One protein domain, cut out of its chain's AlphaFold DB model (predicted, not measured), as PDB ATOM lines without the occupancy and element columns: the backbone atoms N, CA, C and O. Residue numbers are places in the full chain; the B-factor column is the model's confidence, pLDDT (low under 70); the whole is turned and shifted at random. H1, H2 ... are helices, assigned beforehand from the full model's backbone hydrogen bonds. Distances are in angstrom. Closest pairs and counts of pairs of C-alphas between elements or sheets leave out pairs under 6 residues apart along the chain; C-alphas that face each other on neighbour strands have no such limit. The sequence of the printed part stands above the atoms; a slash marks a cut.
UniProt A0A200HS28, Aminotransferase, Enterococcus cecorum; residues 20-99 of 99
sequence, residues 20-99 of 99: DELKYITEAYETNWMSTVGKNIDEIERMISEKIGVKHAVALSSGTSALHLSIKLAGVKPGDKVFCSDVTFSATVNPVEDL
ATOM      1  N   ASP A  20      -5.427  14.868 -55.571       92.75
ATOM      2  CA  ASP A  20      -4.653  16.112 -55.592       92.75
ATOM      3  C   ASP A  20      -3.218  15.935 -56.110       92.75
ATOM      4  O   ASP A  20      -2.641  16.878 -56.646       92.75
ATOM      5  N   GLU A  21      -2.632  14.738 -56.026       93.88
ATOM      6  CA  GLU A  21      -1.261  14.492 -56.488       93.88
ATOM      7  C   GLU A  21      -1.113  14.803 -57.980       93.88
ATOM      8  O   GLU A  21      -0.143  15.445 -58.385       93.88
ATOM      9  N   LEU A  22      -2.098  14.406 -58.799       94.00
ATOM     10  CA  LEU A  22      -2.084  14.714 -60.229       94.00
ATOM     11  C   LEU A  22      -2.177  16.222 -60.470       94.00
ATOM     12  O   LEU A  22      -1.462  16.744 -61.321       94.00
ATOM     13  N   LYS A  23      -2.997  16.926 -59.686       94.75
ATOM     14  CA  LYS A  23      -3.115  18.384 -59.757       94.75
ATOM     15  C   LYS A  23      -1.769  19.062 -59.483       94.75
ATOM     16  O   LYS A  23      -1.358  19.899 -60.278       94.75
ATOM     17  N   TYR A  24      -1.053  18.681 -58.423       93.94
ATOM     18  CA  TYR A  24       0.248  19.286 -58.103       93.94
ATOM     19  C   TYR A  24       1.322  18.999 -59.158       93.94
ATOM     20  O   TYR A  24       2.174  19.854 -59.416       93.94
ATOM     21  N   ILE A  25       1.277  17.817 -59.781       93.56
ATOM     22  CA  ILE A  25       2.156  17.469 -60.907       93.56
ATOM     23  C   ILE A  25       1.830  18.341 -62.125       93.56
ATOM     24  O   ILE A  25       2.741  18.898 -62.737       93.56
ATOM     25  N   THR A  26       0.546  18.484 -62.465       94.69
ATOM     26  CA  THR A  26       0.102  19.332 -63.578       94.69
ATOM     27  C   THR A  26       0.489  20.791 -63.351       94.69
ATOM     28  O   THR A  26       1.071  21.398 -64.244       94.69
ATOM     29  N   GLU A  27       0.272  21.335 -62.152       94.31
ATOM     30  CA  GLU A  27       0.670  22.706 -61.807       94.31
ATOM     31  C   GLU A  27       2.187  22.920 -61.952       94.31
ATOM     32  O   GLU A  27       2.622  23.923 -62.522       94.31
ATOM     33  N   ALA A  28       3.015  21.977 -61.485       94.62
ATOM     34  CA  ALA A  28       4.471  22.058 -61.640       94.62
ATOM     35  C   ALA A  28       4.901  22.048 -63.116       94.62
ATOM     36  O   ALA A  28       5.796  22.801 -63.512       94.62
ATOM     37  N   TYR A  29       4.230  21.237 -63.938       95.12
ATOM     38  CA  TYR A  29       4.474  21.167 -65.374       95.12
ATOM     39  C   TYR A  29       4.076  22.465 -66.088       95.12
ATOM     40  O   TYR A  29       4.886  23.046 -66.807       95.12
ATOM     41  N   GLU A  30       2.856  22.955 -65.855       95.19
ATOM     42  CA  GLU A  30       2.318  24.169 -66.487       95.19
ATOM     43  C   GLU A  30       3.105  25.427 -66.109       95.19
ATOM     44  O   GLU A  30       3.303  26.317 -66.935       95.19
ATOM     45  N   THR A  31       3.596  25.493 -64.870       93.56
ATOM     46  CA  THR A  31       4.415  26.614 -64.387       93.56
ATOM     47  C   THR A  31       5.900  26.478 -64.737       93.56
ATOM     48  O   THR A  31       6.681  27.374 -64.416       93.56
ATOM     49  N   ASN A  32       6.289  25.400 -65.430       90.88
ATOM     50  CA  ASN A  32       7.661  25.082 -65.832       90.88
ATOM     51  C   ASN A  32       8.655  24.967 -64.655       90.88
ATOM     52  O   ASN A  32       9.852  25.223 -64.801       90.88
ATOM     53  N   TRP A  33       8.167  24.544 -63.486       90.19
ATOM     54  CA  TRP A  33       8.963  24.298 -62.278       90.19
ATOM     55  C   TRP A  33       9.096  22.796 -62.007       90.19
ATOM     56  O   TRP A  33       8.669  22.279 -60.979       90.19
ATOM     57  N   MET A  34       9.703  22.089 -62.962       87.69
ATOM     58  CA  MET A  34       9.925  20.635 -62.902       87.69
ATOM     59  C   MET A  34      11.306  20.240 -62.348       87.69
ATOM     60  O   MET A  34      11.703  19.080 -62.452       87.69
ATOM     61  N   SER A  35      12.074  21.196 -61.815       89.12
ATOM     62  CA  SER A  35      13.425  20.955 -61.288       89.12
ATOM     63  C   SER A  35      13.436  20.880 -59.755       89.12
ATOM     64  O   SER A  35      12.402  20.729 -59.112       89.12
ATOM     65  N   THR A  36      14.618  20.984 -59.146       86.06
ATOM     66  CA  THR A  36      14.828  21.005 -57.691       86.06
ATOM     67  C   THR A  36      14.399  22.317 -57.021       86.06
ATOM     68  O   THR A  36      14.842  22.607 -55.915       86.06
ATOM     69  N   VAL A  37      13.593  23.138 -57.695       85.31
ATOM     70  CA  VAL A  37      13.064  24.410 -57.193       85.31
ATOM     71  C   VAL A  37      11.602  24.515 -57.612       85.31
ATOM     72  O   VAL A  37      11.267  24.200 -58.755       85.31
ATOM     73  N   GLY A  38      10.739  24.975 -56.709       91.00
ATOM     74  CA  GLY A  38       9.340  25.242 -57.021       91.00
ATOM     75  C   GLY A  38       8.439  25.233 -55.793       91.00
ATOM     76  O   GLY A  38       8.777  24.671 -54.753       91.00
ATOM     77  N   LYS A  39       7.239  25.795 -55.959       93.88
ATOM     78  CA  LYS A  39       6.242  25.982 -54.893       93.88
ATOM     79  C   LYS A  39       5.924  24.703 -54.109       93.88
ATOM     80  O   LYS A  39       5.713  24.768 -52.904       93.88
ATOM     81  N   ASN A  40       5.887  23.548 -54.777       94.06
ATOM     82  CA  ASN A  40       5.612  22.266 -54.121       94.06
ATOM     83  C   ASN A  40       6.689  21.904 -53.081       94.06
ATOM     84  O   ASN A  40       6.364  21.301 -52.061       94.06
ATOM     85  N   ILE A  41       7.951  22.279 -53.329       95.19
ATOM     86  CA  ILE A  41       9.077  22.045 -52.415       95.19
ATOM     87  C   ILE A  41       8.986  23.002 -51.222       95.19
ATOM     88  O   ILE A  41       9.020  22.552 -50.079       95.19
ATOM     89  N   ASP A  42       8.770  24.295 -51.479       95.44
ATOM     90  CA  ASP A  42       8.623  25.298 -50.415       95.44
ATOM     91  C   ASP A  42       7.475  24.928 -49.460       95.44
ATOM     92  O   ASP A  42       7.588  25.011 -48.234       95.44
ATOM     93  N   GLU A  43       6.353  24.481 -50.030       96.19
ATOM     94  CA  GLU A  43       5.158  24.153 -49.266       96.19
ATOM     95  C   GLU A  43       5.324  22.865 -48.455       96.19
ATOM     96  O   GLU A  43       4.922  22.832 -47.291       96.19
ATOM     97  N   ILE A  44       5.959  21.820 -49.003       95.88
ATOM     98  CA  ILE A  44       6.190  20.596 -48.227       95.88
ATOM     99  C   ILE A  44       7.183  20.835 -47.085       95.88
ATOM    100  O   ILE A  44       6.967  20.325 -45.986       95.88
ATOM    101  N   GLU A  45       8.221  21.652 -47.286       97.88
ATOM    102  CA  GLU A  45       9.149  22.038 -46.216       97.88
ATOM    103  C   GLU A  45       8.424  22.810 -45.106       97.88
ATOM    104  O   GLU A  45       8.533  22.452 -43.927       97.88
ATOM    105  N   ARG A  46       7.606  23.807 -45.473       98.25
ATOM    106  CA  ARG A  46       6.769  24.554 -44.523       98.25
ATOM    107  C   ARG A  46       5.840  23.618 -43.749       98.25
ATOM    108  O   ARG A  46       5.893  23.588 -42.519       98.25
ATOM    109  N   MET A  47       5.051  22.801 -44.448       98.19
ATOM    110  CA  MET A  47       4.092  21.874 -43.837       98.19
ATOM    111  C   MET A  47       4.765  20.864 -42.902       98.19
ATOM    112  O   MET A  47       4.232  20.573 -41.831       98.19
ATOM    113  N   ILE A  48       5.929  20.323 -43.276       98.19
ATOM    114  CA  ILE A  48       6.675  19.384 -42.429       98.19
ATOM    115  C   ILE A  48       7.235  20.094 -41.196       98.19
ATOM    116  O   ILE A  48       7.098  19.566 -40.090       98.19
ATOM    117  N   SER A  49       7.820  21.286 -41.352       98.38
ATOM    118  CA  SER A  49       8.344  22.050 -40.213       98.38
ATOM    119  C   SER A  49       7.253  22.359 -39.180       98.38
ATOM    120  O   SER A  49       7.444  22.098 -37.990       98.38
ATOM    121  N   GLU A  50       6.069  22.777 -39.639       98.44
ATOM    122  CA  GLU A  50       4.895  23.027 -38.796       98.44
ATOM    123  C   GLU A  50       4.371  21.750 -38.140       98.44
ATOM    124  O   GLU A  50       4.109  21.732 -36.939       98.44
ATOM    125  N   LYS A  51       4.252  20.662 -38.911       98.38
ATOM    126  CA  LYS A  51       3.716  19.389 -38.416       98.38
ATOM    127  C   LYS A  51       4.593  18.753 -37.340       98.38
ATOM    128  O   LYS A  51       4.064  18.140 -36.417       98.38
ATOM    129  N   ILE A  52       5.914  18.858 -37.477       98.06
ATOM    130  CA  ILE A  52       6.875  18.283 -36.525       98.06
ATOM    131  C   ILE A  52       7.187  19.259 -35.377       98.06
ATOM    132  O   ILE A  52       7.604  18.825 -34.305       98.06
ATOM    133  N   GLY A  53       6.956  20.563 -35.564       98.06
ATOM    134  CA  GLY A  53       7.257  21.591 -34.566       98.06
ATOM    135  C   GLY A  53       8.734  21.996 -34.540       98.06
ATOM    136  O   GLY A  53       9.287  22.281 -33.478       98.06
ATOM    137  N   VAL A  54       9.390  22.008 -35.704       98.06
ATOM    138  CA  VAL A  54      10.792  22.428 -35.866       98.06
ATOM    139  C   VAL A  54      10.877  23.742 -36.635       98.06
ATOM    140  O   VAL A  54       9.978  24.101 -37.384       98.06
ATOM    141  N   LYS A  55      11.983  24.473 -36.466       97.75
ATOM    142  CA  LYS A  55      12.177  25.772 -37.135       97.75
ATOM    143  C   LYS A  55      12.410  25.651 -38.642       97.75
ATOM    144  O   LYS A  55      12.090  26.580 -39.372       97.75
ATOM    145  N   HIS A  56      13.009  24.546 -39.083       96.69
ATOM    146  CA  HIS A  56      13.428  24.343 -40.466       96.69
ATOM    147  C   HIS A  56      13.205  22.888 -40.879       96.69
ATOM    148  O   HIS A  56      13.428  21.976 -40.081       96.69
ATOM    149  N   ALA A  57      12.818  22.690 -42.135       97.50
ATOM    150  CA  ALA A  57      12.826  21.408 -42.826       97.50
ATOM    151  C   ALA A  57      13.494  21.611 -44.192       97.50
ATOM    152  O   ALA A  57      13.411  22.701 -44.748       97.50
ATOM    153  N   VAL A  58      14.174  20.580 -44.694       96.62
ATOM    154  CA  VAL A  58      14.848  20.605 -45.999       96.62
ATOM    155  C   VAL A  58      14.456  19.347 -46.762       96.62
ATOM    156  O   VAL A  58      14.695  18.232 -46.287       96.62
ATOM    157  N   ALA A  59      13.842  19.518 -47.927       96.44
ATOM    158  CA  ALA A  59      13.454  18.433 -48.808       96.44
ATOM    159  C   ALA A  59      14.667  17.942 -49.607       96.44
ATOM    160  O   ALA A  59      15.428  18.714 -50.184       96.44
ATOM    161  N   LEU A  60      14.845  16.623 -49.653       96.31
ATOM    162  CA  LEU A  60      15.926  15.970 -50.387       96.31
ATOM    163  C   LEU A  60      15.362  14.831 -51.233       96.31
ATOM    164  O   LEU A  60      14.233  14.386 -51.037       96.31
ATOM    165  N   SER A  61      16.170  14.332 -52.164       94.88
ATOM    166  CA  SER A  61      15.752  13.305 -53.124       94.88
ATOM    167  C   SER A  61      15.384  11.959 -52.490       94.88
ATOM    168  O   SER A  61      14.671  11.171 -53.108       94.88
ATOM    169  N   SER A  62      15.877  11.660 -51.284       96.31
ATOM    170  CA  SER A  62      15.572  10.422 -50.563       96.31
ATOM    171  C   SER A  62      15.890  10.522 -49.068       96.31
ATOM    172  O   SER A  62      16.654  11.389 -48.635       96.31
ATOM    173  N   GLY A  63      15.382   9.564 -48.284       95.38
ATOM    174  CA  GLY A  63      15.768   9.400 -46.878       95.38
ATOM    175  C   GLY A  63      17.261   9.100 -46.690       95.38
ATOM    176  O   GLY A  63      17.872   9.605 -45.753       95.38
ATOM    177  N   THR A  64      17.888   8.360 -47.613       96.25
ATOM    178  CA  THR A  64      19.338   8.098 -47.578       96.25
ATOM    179  C   THR A  64      20.142   9.383 -47.764       96.25
ATOM    180  O   THR A  64      21.091   9.627 -47.025       96.25
ATOM    181  N   SER A  65      19.743  10.241 -48.710       96.06
ATOM    182  CA  SER A  65      20.380  11.547 -48.931       96.06
ATOM    183  C   SER A  65      20.230  12.461 -47.713       96.06
ATOM    184  O   SER A  65      21.169  13.178 -47.373       96.06
ATOM    185  N   ALA A  66      19.087  12.395 -47.020       96.62
ATOM    186  CA  ALA A  66      18.868  13.125 -45.775       96.62
ATOM    187  C   ALA A  66      19.794  12.667 -44.647       96.62
ATOM    188  O   ALA A  66      20.402  13.507 -43.981       96.62
ATOM    189  N   LEU A  67      19.963  11.354 -44.469       95.69
ATOM    190  CA  LEU A  67      20.901  10.815 -43.485       95.69
ATOM    191  C   LEU A  67      22.349  11.165 -43.838       95.69
ATOM    192  O   LEU A  67      23.089  11.617 -42.970       95.69
ATOM    193  N   HIS A  68      22.732  11.062 -45.111       95.56
ATOM    194  CA  HIS A  68      24.067  11.448 -45.567       95.56
ATOM    195  C   HIS A  68      24.378  12.923 -45.284       95.56
ATOM    196  O   HIS A  68      25.410  13.230 -44.686       95.56
ATOM    197  N   LEU A  69      23.470  13.842 -45.630       96.06
ATOM    198  CA  LEU A  69      23.657  15.256 -45.306       96.06
ATOM    199  C   LEU A  69      23.728  15.481 -43.789       96.06
ATOM    200  O   LEU A  69      24.573  16.240 -43.320       96.06
ATOM    201  N   SER A  70      22.882  14.792 -43.019       95.25
ATOM    202  CA  SER A  70      22.841  14.917 -41.557       95.25
ATOM    203  C   SER A  70      24.156  14.499 -40.898       95.25
ATOM    204  O   SER A  70      24.653  15.216 -40.035       95.25
ATOM    205  N   ILE A  71      24.755  13.384 -41.331       94.62
ATOM    206  CA  ILE A  71      26.051  12.912 -40.822       94.62
ATOM    207  C   ILE A  71      27.167  13.919 -41.135       94.62
ATOM    208  O   ILE A  71      27.955  14.261 -40.250       94.62
ATOM    209  N   LYS A  72      27.192  14.466 -42.358       93.94
ATOM    210  CA  LYS A  72      28.153  15.513 -42.742       93.94
ATOM    211  C   LYS A  72      27.993  16.783 -41.908       93.94
ATOM    212  O   LYS A  72      28.984  17.329 -41.432       93.94
ATOM    213  N   LEU A  73      26.758  17.237 -41.686       95.75
ATOM    214  CA  LEU A  73      26.469  18.428 -40.875       95.75
ATOM    215  C   LEU A  73      26.736  18.216 -39.379       95.75
ATOM    216  O   LEU A  73      27.091  19.170 -38.690       95.75
ATOM    217  N   ALA A  74      26.619  16.983 -38.883       95.25
ATOM    218  CA  ALA A  74      27.027  16.619 -37.527       95.25
ATOM    219  C   ALA A  74      28.557  16.661 -37.332       95.25
ATOM    220  O   ALA A  74      29.029  16.625 -36.196       95.25
ATOM    221  N   GLY A  75      29.330  16.772 -38.419       95.31
ATOM    222  CA  GLY A  75      30.780  16.942 -38.378       95.31
ATOM    223  C   GLY A  75      31.561  15.652 -38.137       95.31
ATOM    224  O   GLY A  75      32.704  15.733 -37.690       95.31
ATOM    225  N   VAL A  76      30.959  14.494 -38.427       95.50
ATOM    226  CA  VAL A  76      31.621  13.182 -38.355       95.50
ATOM    227  C   VAL A  76      32.769  13.127 -39.365       95.50
ATOM    228  O   VAL A  76      32.637  13.601 -40.496       95.50
ATOM    229  N   LYS A  77      33.902  12.559 -38.954       92.88
ATOM    230  CA  LYS A  77      35.127  12.442 -39.752       92.88
ATOM    231  C   LYS A  77      35.586  10.988 -39.870       92.88
ATOM    232  O   LYS A  77      35.238  10.162 -39.024       92.88
ATOM    233  N   PRO A  78      36.437  10.670 -40.863       91.62
ATOM    234  CA  PRO A  78      37.092   9.371 -40.928       91.62
ATOM    235  C   PRO A  78      37.795   9.019 -39.609       91.62
ATOM    236  O   PRO A  78      38.598   9.797 -39.091       91.62
ATOM    237  N   GLY A  79      37.486   7.836 -39.076       90.88
ATOM    238  CA  GLY A  79      37.984   7.352 -37.784       90.88
ATOM    239  C   GLY A  79      37.046   7.595 -36.595       90.88
ATOM    240  O   GLY A  79      37.238   6.966 -35.551       90.88
ATOM    241  N   ASP A  80      36.016   8.433 -36.748       94.31
ATOM    242  CA  ASP A  80      34.978   8.600 -35.732       94.31
ATOM    243  C   ASP A  80      34.075   7.362 -35.649       94.31
ATOM    244  O   ASP A  80      33.899   6.607 -36.607       94.31
ATOM    245  N   LYS A  81      33.479   7.148 -34.472       93.62
ATOM    246  CA  LYS A  81      32.544   6.044 -34.228       93.62
ATOM    247  C   LYS A  81      31.121   6.574 -34.159       93.62
ATOM    248  O   LYS A  81      30.823   7.429 -33.327       93.62
ATOM    249  N   VAL A  82      30.239   6.007 -34.976       94.62
ATOM    250  CA  VAL A  82      28.800   6.292 -34.963       94.62
ATOM    251  C   VAL A  82      28.060   5.037 -34.518       94.62
ATOM    252  O   VAL A  82      28.276   3.956 -35.060       94.62
ATOM    253  N   PHE A  83      27.206   5.167 -33.503       93.69
ATOM    254  CA  PHE A  83      26.381   4.060 -33.027       93.69
ATOM    255  C   PHE A  83      25.126   3.922 -33.886       93.69
ATOM    256  O   PHE A  83      24.399   4.895 -34.086       93.69
ATOM    257  N   CYS A  84      24.849   2.699 -34.328       92.75
ATOM    258  CA  CYS A  84      23.689   2.349 -35.138       92.75
ATOM    259  C   CYS A  84      23.041   1.070 -34.592       92.75
ATOM    260  O   CYS A  84      23.707   0.258 -33.952       92.75
ATOM    261  N   SER A  85      21.748   0.885 -34.853       94.12
ATOM    262  CA  SER A  85      21.048  -0.361 -34.523       94.12
ATOM    263  C   SER A  85      21.439  -1.479 -35.492       94.12
ATOM    264  O   SER A  85      21.431  -1.256 -36.699       94.12
ATOM    265  N   ASP A  86      21.667  -2.693 -34.985       92.88
ATOM    266  CA  ASP A  86      21.978  -3.865 -35.825       92.88
ATOM    267  C   ASP A  86      20.791  -4.307 -36.702       92.88
ATOM    268  O   ASP A  86      20.968  -4.887 -37.770       92.88
ATOM    269  N   VAL A  87      19.562  -4.021 -36.260       96.44
ATOM    270  CA  VAL A  87      18.323  -4.340 -36.985       96.44
ATOM    271  C   VAL A  87      17.704  -3.047 -37.507       96.44
ATOM    272  O   VAL A  87      16.866  -2.423 -36.857       96.44
ATOM    273  N   THR A  88      18.148  -2.628 -38.688       95.06
ATOM    274  CA  THR A  88      17.651  -1.448 -39.408       95.06
ATOM    275  C   THR A  88      17.811  -1.644 -40.918       95.06
ATOM    276  O   THR A  88      18.368  -2.641 -41.379       95.06
ATOM    277  N   PHE A  89      17.323  -0.692 -41.711       94.88
ATOM    278  CA  PHE A  89      17.655  -0.623 -43.128       94.88
ATOM    279  C   PHE A  89      19.088  -0.097 -43.319       94.88
ATOM    280  O   PHE A  89      19.508   0.831 -42.629       94.88
ATOM    281  N   SER A  90      19.833  -0.635 -44.288       93.06
ATOM    282  CA  SER A  90      21.267  -0.334 -44.476       93.06
ATOM    283  C   SER A  90      21.580   1.151 -44.684       93.06
ATOM    284  O   SER A  90      22.657   1.610 -44.307       93.06
ATOM    285  N   ALA A  91      20.626   1.938 -45.193       93.00
ATOM    286  CA  ALA A  91      20.775   3.388 -45.350       93.00
ATOM    287  C   ALA A  91      21.081   4.142 -44.044       93.00
ATOM    288  O   ALA A  91      21.522   5.283 -44.116       93.00
ATOM    289  N   THR A  92      20.862   3.546 -42.866       91.12
ATOM    290  CA  THR A  92      21.304   4.125 -41.589       91.12
ATOM    291  C   THR A  92      22.830   4.128 -41.447       91.12
ATOM    292  O   THR A  92      23.375   5.066 -40.876       91.12
ATOM    293  N   VAL A  93      23.519   3.101 -41.958       93.00
ATOM    294  CA  VAL A  93      24.964   2.890 -41.747       93.00
ATOM    295  C   VAL A  93      25.784   3.331 -42.954       93.00
ATOM    296  O   VAL A  93      26.825   3.955 -42.778       93.00
ATOM    297  N   ASN A  94      25.297   3.082 -44.173       93.00
ATOM    298  CA  ASN A  94      26.032   3.401 -45.403       93.00
ATOM    299  C   ASN A  94      26.577   4.846 -45.455       93.00
ATOM    300  O   ASN A  94      27.718   5.020 -45.870       93.00
ATOM    301  N   PRO A  95      25.839   5.890 -45.019       92.44
ATOM    302  CA  PRO A  95      26.355   7.255 -45.082       92.44
ATOM    303  C   PRO A  95      27.480   7.570 -44.089       92.44
ATOM    304  O   PRO A  95      28.098   8.622 -44.204       92.44
ATOM    305  N   VAL A  96      27.710   6.708 -43.094       89.88
ATOM    306  CA  VAL A  96      28.846   6.817 -42.170       89.88
ATOM    307  C   VAL A  96      30.121   6.279 -42.822       89.88
ATOM    308  O   VAL A  96      31.196   6.815 -42.575       89.88
ATOM    309  N   GLU A  97      30.012   5.240 -43.656       81.56
ATOM    310  CA  GLU A  97      31.155   4.681 -44.393       81.56
ATOM    311  C   GLU A  97      31.597   5.564 -45.572       81.56
ATOM    312  O   GLU A  97      32.777   5.583 -45.900       81.56
ATOM    313  N   ASP A  98      30.671   6.306 -46.189       73.12
ATOM    314  CA  ASP A  98      30.898   7.164 -47.372       73.12
ATOM    315  C   ASP A  98      31.490   8.561 -47.037       73.12
ATOM    316  O   ASP A  98      31.277   9.536 -47.768       73.12
ATOM    317  N   LEU A  99      32.189   8.690 -45.897       62.59
ATOM    318  CA  LEU A  99      32.834   9.930 -45.423       62.59
ATOM    319  C   LEU A  99      34.301  10.067 -45.842       62.59
ATOM    320  O   LEU A  99      35.061   9.079 -45.732       62.59
TER     321      LEU A  99
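What this domain is: This is residues 20 to 99 of the 99 residues of the protein "Aminotransferase" of Enterococcus cecorum (UniProt A0A200HS28). The model is an elongated, loose row of two helix groups: H1 and H2 are near each other at one end, and at the other the very short H4 packs on H3. A short link, residues 53 to 62, joins the two groups, and a long loop, residues 74 to 93, leads from H3 to H4, folding back near Ser 85. The printed part has 80 residues with four named helices, H1, H2, H3, H4 in chain order, and no named strand; the class is all helix. The radius of gyration of the C-alphas is 16.4 A, and the spans are 48 by 25 by 24 A.

How they stand to each other: H1, residues 20 to 30, and H2, residues 39 to 52, are close but not clearly touching; their closest C-alphas, those of Tyr 24 and Asn 40, are 7.3 A apart. They run opposite ways at a tilt of 37 degrees, only just steep. H3, residues 63 to 73, is apart from H1 and H2. H4, residues 94 to 97, touches H3, with the C-alphas of His 68 and Pro 95 closest at 4.8 A. H4 is apart from H1 and H2. In H1, H2 and H3 every O i to N i+4 pair is within hydrogen-bond range; H4 is too short for such a pair.

Where its parts are: H1 begins at C-alpha 20 (-4.653, 16.112, -55.592) and is 15.2 A long. H2, the longest, measures 19.9 A and ends at C-alpha 52 (6.875, 18.283, -36.525). H3 is 15.2 A long. H4, 5.4 A long, ends at C-alpha 97 (31.155, 4.681, -44.393).

The domain as a whole: The C-alphas farthest apart, those of Glu 30 and Gly 79, are 48.8 A apart. The printed part has no cut. The link from H3 to H4 is long. The mean pLDDT of the printed part is 93.7, and Leu 99 is under 70.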